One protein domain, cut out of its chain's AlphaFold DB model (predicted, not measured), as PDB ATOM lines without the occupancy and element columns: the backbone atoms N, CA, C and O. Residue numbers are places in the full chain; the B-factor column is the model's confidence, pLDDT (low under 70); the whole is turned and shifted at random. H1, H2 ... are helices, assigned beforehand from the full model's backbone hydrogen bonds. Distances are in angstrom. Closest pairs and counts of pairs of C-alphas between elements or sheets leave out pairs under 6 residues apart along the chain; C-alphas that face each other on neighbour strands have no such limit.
ATOM      1  N   ALA A  20      16.269 115.214  36.456       87.12
ATOM      2  CA  ALA A  20      17.155 115.657  35.396       87.12
ATOM      3  C   ALA A  20      18.417 114.800  35.267       87.12
ATOM      4  O   ALA A  20      18.747 114.398  34.152       87.12
ATOM      5  N   ASP A  21      19.094 114.479  36.370       86.50
ATOM      6  CA  ASP A  21      20.308 113.660  36.345       86.50
ATOM      7  C   ASP A  21      20.023 112.268  35.782       86.50
ATOM      8  O   ASP A  21      20.787 111.768  34.958       86.50
ATOM      9  N   ASP A  22      18.893 111.664  36.153       88.31
ATOM     10  CA  ASP A  22      18.497 110.354  35.634       88.31
ATOM     11  C   ASP A  22      18.167 110.395  34.142       88.31
ATOM     12  O   ASP A  22      18.621 109.538  33.381       88.31
ATOM     13  N   VAL A  23      17.439 111.417  33.689       91.31
ATOM     14  CA  VAL A  23      17.153 111.606  32.260       91.31
ATOM     15  C   VAL A  23      18.433 111.864  31.464       91.31
ATOM     16  O   VAL A  23      18.584 111.392  30.331       91.31
ATOM     17  N   GLU A  24      19.373 112.605  32.042       89.94
ATOM     18  CA  GLU A  24      20.636 112.943  31.405       89.94
ATOM     19  C   GLU A  24      21.590 111.756  31.287       89.94
ATOM     20  O   GLU A  24      22.441 111.796  30.406       89.94
ATOM     21  N   ARG A  25      21.429 110.659  32.041       85.81
ATOM     22  CA  ARG A  25      22.231 109.424  31.860       85.81
ATOM     23  C   ARG A  25      22.083 108.795  30.475       85.81
ATOM     24  O   ARG A  25      22.936 108.008  30.069       85.81
ATOM     25  N   HIS A  26      21.020 109.131  29.751       86.50
ATOM     26  CA  HIS A  26      20.731 108.566  28.443       86.50
ATOM     27  C   HIS A  26      20.942 109.584  27.319       86.50
ATOM     28  O   HIS A  26      20.721 110.784  27.497       86.50
ATOM     29  N   ALA A  27      21.347 109.109  26.140       85.00
ATOM     30  CA  ALA A  27      21.400 109.932  24.936       85.00
ATOM     31  C   ALA A  27      19.979 110.255  24.452       85.00
ATOM     32  O   ALA A  27      19.080 109.420  24.541       85.00
ATOM     33  N   CYS A  28      19.754 111.459  23.927       88.81
ATOM     34  CA  CYS A  28      18.443 111.859  23.427       88.81
ATOM     35  C   CYS A  28      18.240 111.438  21.964       88.81
ATOM     36  O   CYS A  28      18.818 112.082  21.094       88.81
ATOM     37  N   PRO A  29      17.301 110.528  21.641       87.88
ATOM     38  CA  PRO A  29      17.086 110.082  20.256       87.88
ATOM     39  C   PRO A  29      16.424 111.124  19.337       87.88
ATOM     40  O   PRO A  29      16.106 110.828  18.194       87.88
ATOM     41  N   LYS A  30      16.061 112.301  19.868       90.62
ATOM     42  CA  LYS A  30      15.317 113.344  19.135       90.62
ATOM     43  C   LYS A  30      16.139 114.600  18.857       90.62
ATOM     44  O   LYS A  30      15.781 115.369  17.973       90.62
ATOM     45  N   CYS A  31      17.143 114.885  19.676       88.44
ATOM     46  CA  CYS A  31      17.966 116.089  19.520       88.44
ATOM     47  C   CYS A  31      19.458 115.798  19.668       88.44
ATOM     48  O   CYS A  31      20.226 116.737  19.855       88.44
ATOM     49  N   ASP A  32      19.822 114.514  19.678       85.19
ATOM     50  CA  ASP A  32      21.188 113.981  19.732       85.19
ATOM     51  C   ASP A  32      22.033 114.492  20.907       85.19
ATOM     52  O   ASP A  32      23.256 114.372  20.931       85.19
ATOM     53  N   ALA A  33      21.368 115.050  21.926       85.50
ATOM     54  CA  ALA A  33      21.999 115.452  23.170       85.50
ATOM     55  C   ALA A  33      22.632 114.223  23.835       85.50
ATOM     56  O   ALA A  33      21.941 113.246  24.143       85.50
ATOM     57  N   GLN A  34      23.942 114.293  24.049       83.06
ATOM     58  CA  GLN A  34      24.741 113.225  24.638       83.06
ATOM     59  C   GLN A  34      24.395 113.015  26.123       83.06
ATOM     60  O   GLN A  34      23.869 113.936  26.770       83.06
ATOM     61  N   PRO A  35      24.703 111.838  26.697       84.56
ATOM     62  CA  PRO A  35      24.616 111.632  28.136       84.56
ATOM     63  C   PRO A  35      25.349 112.734  28.923       84.56
ATOM     64  O   PRO A  35      26.426 113.176  28.529       84.56
ATOM     65  N   GLY A  36      24.750 113.204  30.016       81.31
ATOM     66  CA  GLY A  36      25.250 114.297  30.857       81.31
ATOM     67  C   GLY A  36      24.969 115.711  30.331       81.31
ATOM     68  O   GLY A  36      25.498 116.675  30.874       81.31
ATOM     69  N   SER A  37      24.180 115.859  29.261       85.62
ATOM     70  CA  SER A  37      23.795 117.171  28.721       85.62
ATOM     71  C   SER A  37      22.277 117.353  28.673       85.62
ATOM     72  O   SER A  37      21.578 116.381  28.377       85.62
ATOM     73  N   PRO A  38      21.731 118.565  28.890       91.38
ATOM     74  CA  PRO A  38      20.295 118.807  28.796       91.38
ATOM     75  C   PRO A  38      19.803 118.712  27.343       91.38
ATOM     76  O   PRO A  38      20.587 118.745  26.396       91.38
ATOM     77  N   CYS A  39      18.493 118.573  27.127       92.50
ATOM     78  CA  CYS A  39      17.943 118.518  25.766       92.50
ATOM     79  C   CYS A  39      18.062 119.863  25.026       92.50
ATOM     80  O   CYS A  39      18.003 120.927  25.637       92.50
ATOM     81  N   ARG A  40      18.138 119.812  23.687       92.50
ATOM     82  CA  ARG A  40      18.179 120.995  22.814       92.50
ATOM     83  C   ARG A  40      16.806 121.326  22.218       92.50
ATOM     84  O   ARG A  40      16.047 120.443  21.788       92.50
ATOM     85  N   SER A  41      16.476 122.613  22.171       90.50
ATOM     86  CA  SER A  41      15.359 123.149  21.389       90.50
ATOM     87  C   SER A  41      15.694 123.135  19.886       90.50
ATOM     88  O   SER A  41      16.834 122.881  19.494       90.50
ATOM     89  N   ARG A  42      14.708 123.402  19.016       85.88
ATOM     90  CA  ARG A  42      14.981 123.526  17.568       85.88
ATOM     91  C   ARG A  42      15.957 124.673  17.272       85.88
ATOM     92  O   ARG A  42      16.837 124.504  16.444       85.88
ATOM     93  N   GLY A  43      15.855 125.780  18.011       83.19
ATOM     94  CA  GLY A  43      16.711 126.963  17.864       83.19
ATOM     95  C   GLY A  43      18.099 126.853  18.504       83.19
ATOM     96  O   GLY A  43      18.770 127.863  18.657       83.19
ATOM     97  N   GLY A  44      18.531 125.663  18.936       84.69
ATOM     98  CA  GLY A  44      19.883 125.484  19.479       84.69
ATOM     99  C   GLY A  44      20.074 125.920  20.936       84.69
ATOM    100  O   GLY A  44      21.186 125.843  21.445       84.69
ATOM    101  N   ALA A  45      19.011 126.337  21.626       92.38
ATOM    102  CA  ALA A  45      19.040 126.655  23.053       92.38
ATOM    103  C   ALA A  45      18.754 125.418  23.923       92.38
ATOM    104  O   ALA A  45      18.185 124.430  23.447       92.38
ATOM    105  N   VAL A  46      19.113 125.474  25.205       93.12
ATOM    106  CA  VAL A  46      18.705 124.475  26.201       93.12
ATOM    107  C   VAL A  46      17.177 124.468  26.284       93.12
ATOM    108  O   VAL A  46      16.546 125.516  26.436       93.12
ATOM    109  N   ALA A  47      16.564 123.297  26.134       92.94
ATOM    110  CA  ALA A  47      15.117 123.148  26.203       92.94
ATOM    111  C   ALA A  47      14.610 123.417  27.630       92.94
ATOM    112  O   ALA A  47      15.281 123.095  28.600       92.94
ATOM    113  N   SER A  48      13.400 123.963  27.762       91.75
ATOM    114  CA  SER A  48      12.750 124.168  29.068       91.75
ATOM    115  C   SER A  48      12.240 122.868  29.709       91.75
ATOM    116  O   SER A  48      11.819 122.860  30.865       91.75
ATOM    117  N   ALA A  49      12.227 121.772  28.950       94.38
ATOM    118  CA  ALA A  49      11.894 120.432  29.407       94.38
ATOM    119  C   ALA A  49      12.585 119.382  28.529       94.38
ATOM    120  O   ALA A  49      12.841 119.604  27.337       94.38
ATOM    121  N   TYR A  50      12.835 118.207  29.105       94.56
ATOM    122  CA  TYR A  50      13.421 117.085  28.380       94.56
ATOM    123  C   TYR A  50      12.460 116.521  27.328       94.56
ATOM    124  O   TYR A  50      11.236 116.597  27.441       94.56
ATOM    125  N   ARG A  51      13.018 115.934  26.264       95.12
ATOM    126  CA  ARG A  51      12.215 115.280  25.222       95.12
ATOM    127  C   ARG A  51      11.606 113.988  25.764       95.12
ATOM    128  O   ARG A  51      12.330 113.185  26.342       95.12
ATOM    129  N   ILE A  52      10.334 113.748  25.440       94.06
ATOM    130  CA  ILE A  52       9.580 112.540  25.827       94.06
ATOM    131  C   ILE A  52      10.368 111.261  25.539       94.06
ATOM    132  O   ILE A  52      10.574 110.450  26.432       94.06
ATOM    133  N   ARG A  53      10.921 111.130  24.325       92.38
ATOM    134  CA  ARG A  53      11.720 109.953  23.939       92.38
ATOM    135  C   ARG A  53      12.955 109.703  24.811       92.38
ATOM    136  O   ARG A  53      13.426 108.578  24.841       92.38
ATOM    137  N   ARG A  54      13.494 110.731  25.473       93.69
ATOM    138  CA  ARG A  54      14.657 110.599  26.357       93.69
ATOM    139  C   ARG A  54      14.233 110.204  27.762       93.69
ATOM    140  O   ARG A  54      14.690 109.190  28.264       93.69
ATOM    141  N   PHE A  55      13.330 110.960  28.387       94.25
ATOM    142  CA  PHE A  55      12.943 110.651  29.766       94.25
ATOM    143  C   PHE A  55      12.118 109.361  29.879       94.25
ATOM    144  O   PHE A  55      12.138 108.722  30.922       94.25
ATOM    145  N   ALA A  56      11.476 108.914  28.794       93.94
ATOM    146  CA  ALA A  56      10.810 107.614  28.747       93.94
ATOM    147  C   ALA A  56      11.767 106.410  28.864       93.94
ATOM    148  O   ALA A  56      11.306 105.294  29.104       93.94
ATOM    149  N   GLN A  57      13.082 106.618  28.702       90.56
ATOM    150  CA  GLN A  57      14.108 105.593  28.929       90.56
ATOM    151  C   GLN A  57      14.360 105.347  30.425       90.56
ATOM    152  O   GLN A  57      14.886 104.297  30.780       90.56
ATOM    153  N   VAL A  58      13.946 106.274  31.297       92.56
ATOM    154  CA  VAL A  58      14.005 106.120  32.752       92.56
ATOM    155  C   VAL A  58      12.713 105.432  33.219       92.56
ATOM    156  O   VAL A  58      11.639 106.029  33.096       92.56
ATOM    157  N   PRO A  59      12.763 104.207  33.783       90.88
ATOM    158  CA  PRO A  59      11.558 103.436  34.109       90.88
ATOM    159  C   PRO A  59      10.555 104.177  35.006       90.88
ATOM    160  O   PRO A  59       9.355 104.150  34.732       90.88
ATOM    161  N   ARG A  60      11.042 104.911  36.018       92.38
ATOM    162  CA  ARG A  60      10.209 105.705  36.942       92.38
ATOM    163  C   ARG A  60       9.502 106.886  36.259       92.38
ATOM    164  O   ARG A  60       8.420 107.272  36.686       92.38
ATOM    165  N   LEU A  61      10.077 107.432  35.185       92.44
ATOM    166  CA  LEU A  61       9.567 108.617  34.476       92.44
ATOM    167  C   LEU A  61       8.829 108.264  33.176       92.44
ATOM    168  O   LEU A  61       8.345 109.152  32.478       92.44
ATOM    169  N   LYS A  62       8.685 106.975  32.849       89.44
ATOM    170  CA  LYS A  62       8.073 106.510  31.593       89.44
ATOM    171  C   LYS A  62       6.633 106.993  31.384       89.44
ATOM    172  O   LYS A  62       6.226 107.201  30.245       89.44
ATOM    173  N   LYS A  63       5.878 107.175  32.472       90.12
ATOM    174  CA  LYS A  63       4.497 107.695  32.468       90.12
ATOM    175  C   LYS A  63       4.415 109.203  32.736       90.12
ATOM    176  O   LYS A  63       3.317 109.752  32.739       90.12
ATOM    177  N   ALA A  64       5.542 109.871  32.990       89.75
ATOM    178  CA  ALA A  64       5.547 111.305  33.234       89.75
ATOM    179  C   ALA A  64       5.139 112.052  31.959       89.75
ATOM    180  O   ALA A  64       5.580 111.728  30.859       89.75
ATOM    181  N   LEU A  65       4.311 113.086  32.100       89.88
ATOM    182  CA  LEU A  65       3.918 113.924  30.964       89.88
ATOM    183  C   LEU A  65       5.028 114.908  30.584       89.88
ATOM    184  O   LEU A  65       5.200 115.255  29.414       89.88
ATOM    185  N   ARG A  66       5.795 115.368  31.578       92.38
ATOM    186  CA  ARG A  66       6.835 116.378  31.404       92.38
ATOM    187  C   ARG A  66       7.853 116.295  32.533       92.38
ATOM    188  O   ARG A  66       7.472 116.284  33.695       92.38
ATOM    189  N   VAL A  67       9.132 116.337  32.174       93.75
ATOM    190  CA  VAL A  67      10.240 116.529  33.120       93.75
ATOM    191  C   VAL A  67      10.867 117.895  32.820       93.75
ATOM    192  O   VAL A  67      11.403 118.070  31.716       93.75
ATOM    193  N   PRO A  68      10.735 118.895  33.713       93.25
ATOM    194  CA  PRO A  68      11.297 120.224  33.492       93.25
ATOM    195  C   PRO A  68      12.827 120.178  33.530       93.25
ATOM    196  O   PRO A  68      13.420 119.361  34.229       93.25
ATOM    197  N   THR A  69      13.469 121.059  32.764       92.12
ATOM    198  CA  THR A  69      14.921 121.233  32.843       92.12
ATOM    199  C   THR A  69      15.242 122.179  34.007       92.12
ATOM    200  O   THR A  69      14.716 123.295  34.009       92.12
ATOM    201  N   PRO A  70      16.062 121.757  34.988       90.38
ATOM    202  CA  PRO A  70      16.400 122.561  36.160       90.38
ATOM    203  C   PRO A  70      17.066 123.899  35.825       90.38
ATOM    204  O   PRO A  70      17.714 124.050  34.784       90.38
ATOM    205  N   ALA A  71      16.922 124.878  36.721       85.69
ATOM    206  CA  ALA A  71      17.426 126.237  36.516       85.69
ATOM    207  C   ALA A  71      18.960 126.297  36.382       85.69
ATOM    208  O   ALA A  71      19.471 127.074  35.572       85.69
ATOM    209  N   ASP A  72      19.690 125.434  37.094       83.56
ATOM    210  CA  ASP A  72      21.152 125.290  37.029       83.56
ATOM    211  C   ASP A  72      21.654 124.852  35.643       83.56
ATOM    212  O   ASP A  72      22.798 125.122  35.282       83.56
ATOM    213  N   ARG A  73      20.790 124.254  34.811       85.00
ATOM    214  CA  ARG A  73      21.117 123.869  33.426       85.00
ATOM    215  C   ARG A  73      20.872 124.981  32.406       85.00
ATOM    216  O   ARG A  73      21.168 124.804  31.225       85.00
ATOM    217  N   GLY A  74      20.374 126.136  32.848       88.12
ATOM    218  CA  GLY A  74      20.219 127.339  32.033       88.12
ATOM    219  C   GLY A  74      19.228 127.195  30.871       88.12
ATOM    220  O   GLY A  74      19.616 127.466  29.731       88.12
ATOM    221  N   PRO A  75      17.964 126.793  31.108       91.25
ATOM    222  CA  PRO A  75      16.951 126.718  30.057       91.25
ATOM    223  C   PRO A  75      16.844 128.046  29.289       91.25
ATOM    224  O   PRO A  75      16.900 129.127  29.870       91.25
ATOM    225  N   GLY A  76      16.735 127.967  27.962       90.12
ATOM    226  CA  GLY A  76      16.709 129.132  27.070       90.12
ATOM    227  C   GLY A  76      18.082 129.721  26.716       90.12
ATOM    228  O   GLY A  76      18.175 130.475  25.749       90.12
ATOM    229  N   ARG A  77      19.166 129.349  27.412       89.50
ATOM    230  CA  ARG A  77      20.530 129.774  27.046       89.50
ATOM    231  C   ARG A  77      21.063 128.969  25.853       89.50
ATOM    232  O   ARG A  77      20.581 127.857  25.615       89.50
ATOM    233  N   PRO A  78      22.067 129.478  25.108       88.75
ATOM    234  CA  PRO A  78      22.732 128.710  24.059       88.75
ATOM    235  C   PRO A  78      23.199 127.357  24.593       88.75
ATOM    236  O   PRO A  78      23.958 127.295  25.564       88.75
ATOM    237  N   TRP A  79      22.727 126.277  23.972       84.81
ATOM    238  CA  TRP A  79      23.078 124.931  24.395       84.81
ATOM    239  C   TRP A  79      24.553 124.684  24.099       84.81
ATOM    240  O   TRP A  79      25.023 124.886  22.977       84.81
TER     241      TRP A  79
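What this domain is: This is residues 20 to 79 of the 287 residues of the protein "Site-specific DNA recombinase" of Streptomyces melanosporofaciens (UniProt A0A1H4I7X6). This domain has little regular structure: it is a compact tangle of loops with two very short helices, H1 and H2, near each other. From H1 a long looping stretch, residues 25 to 51, leads to H2; after H2, residues 56 to 79 first go out to one end of the domain at Pro 59 and then run back along its length to the other end at Pro 78. The printed part has 60 residues, 9 of them in the two named helices, H1 then H2, with no named strand; the class is all helix. It is compact, with a radius of gyration of the C-alphas of 10.2 A, and spans 29 by 20 by 18 A.

How they stand to each other: H1, residues 20 to 24, and H2, residues 52 to 55, are close but not clearly touching, with 2 pairs of C-alphas within 8 A. Their closest C-alphas, those of Val 23 and Phe 55, are 5.0 A apart. In H1 the O i to N i+4 pair is within hydrogen-bond range; H2 is too short for such a pair, but its O i to N i+3 pair is within range.

Where its parts are: H1 begins at C-alpha 20 (17.155, 115.657, 35.396) and is 6.0 A long from first to last C-alpha. H2, 5.5 A long, ends at C-alpha 55 (12.943, 110.651, 29.766).

The domain as a whole: The C-alphas farthest apart, those of Pro 59 and Pro 78, are 29.4 A apart. The link from H1 to H2 is long, 27 residues. The printed part has no cut, and no printed residue is under 70 in pLDDT.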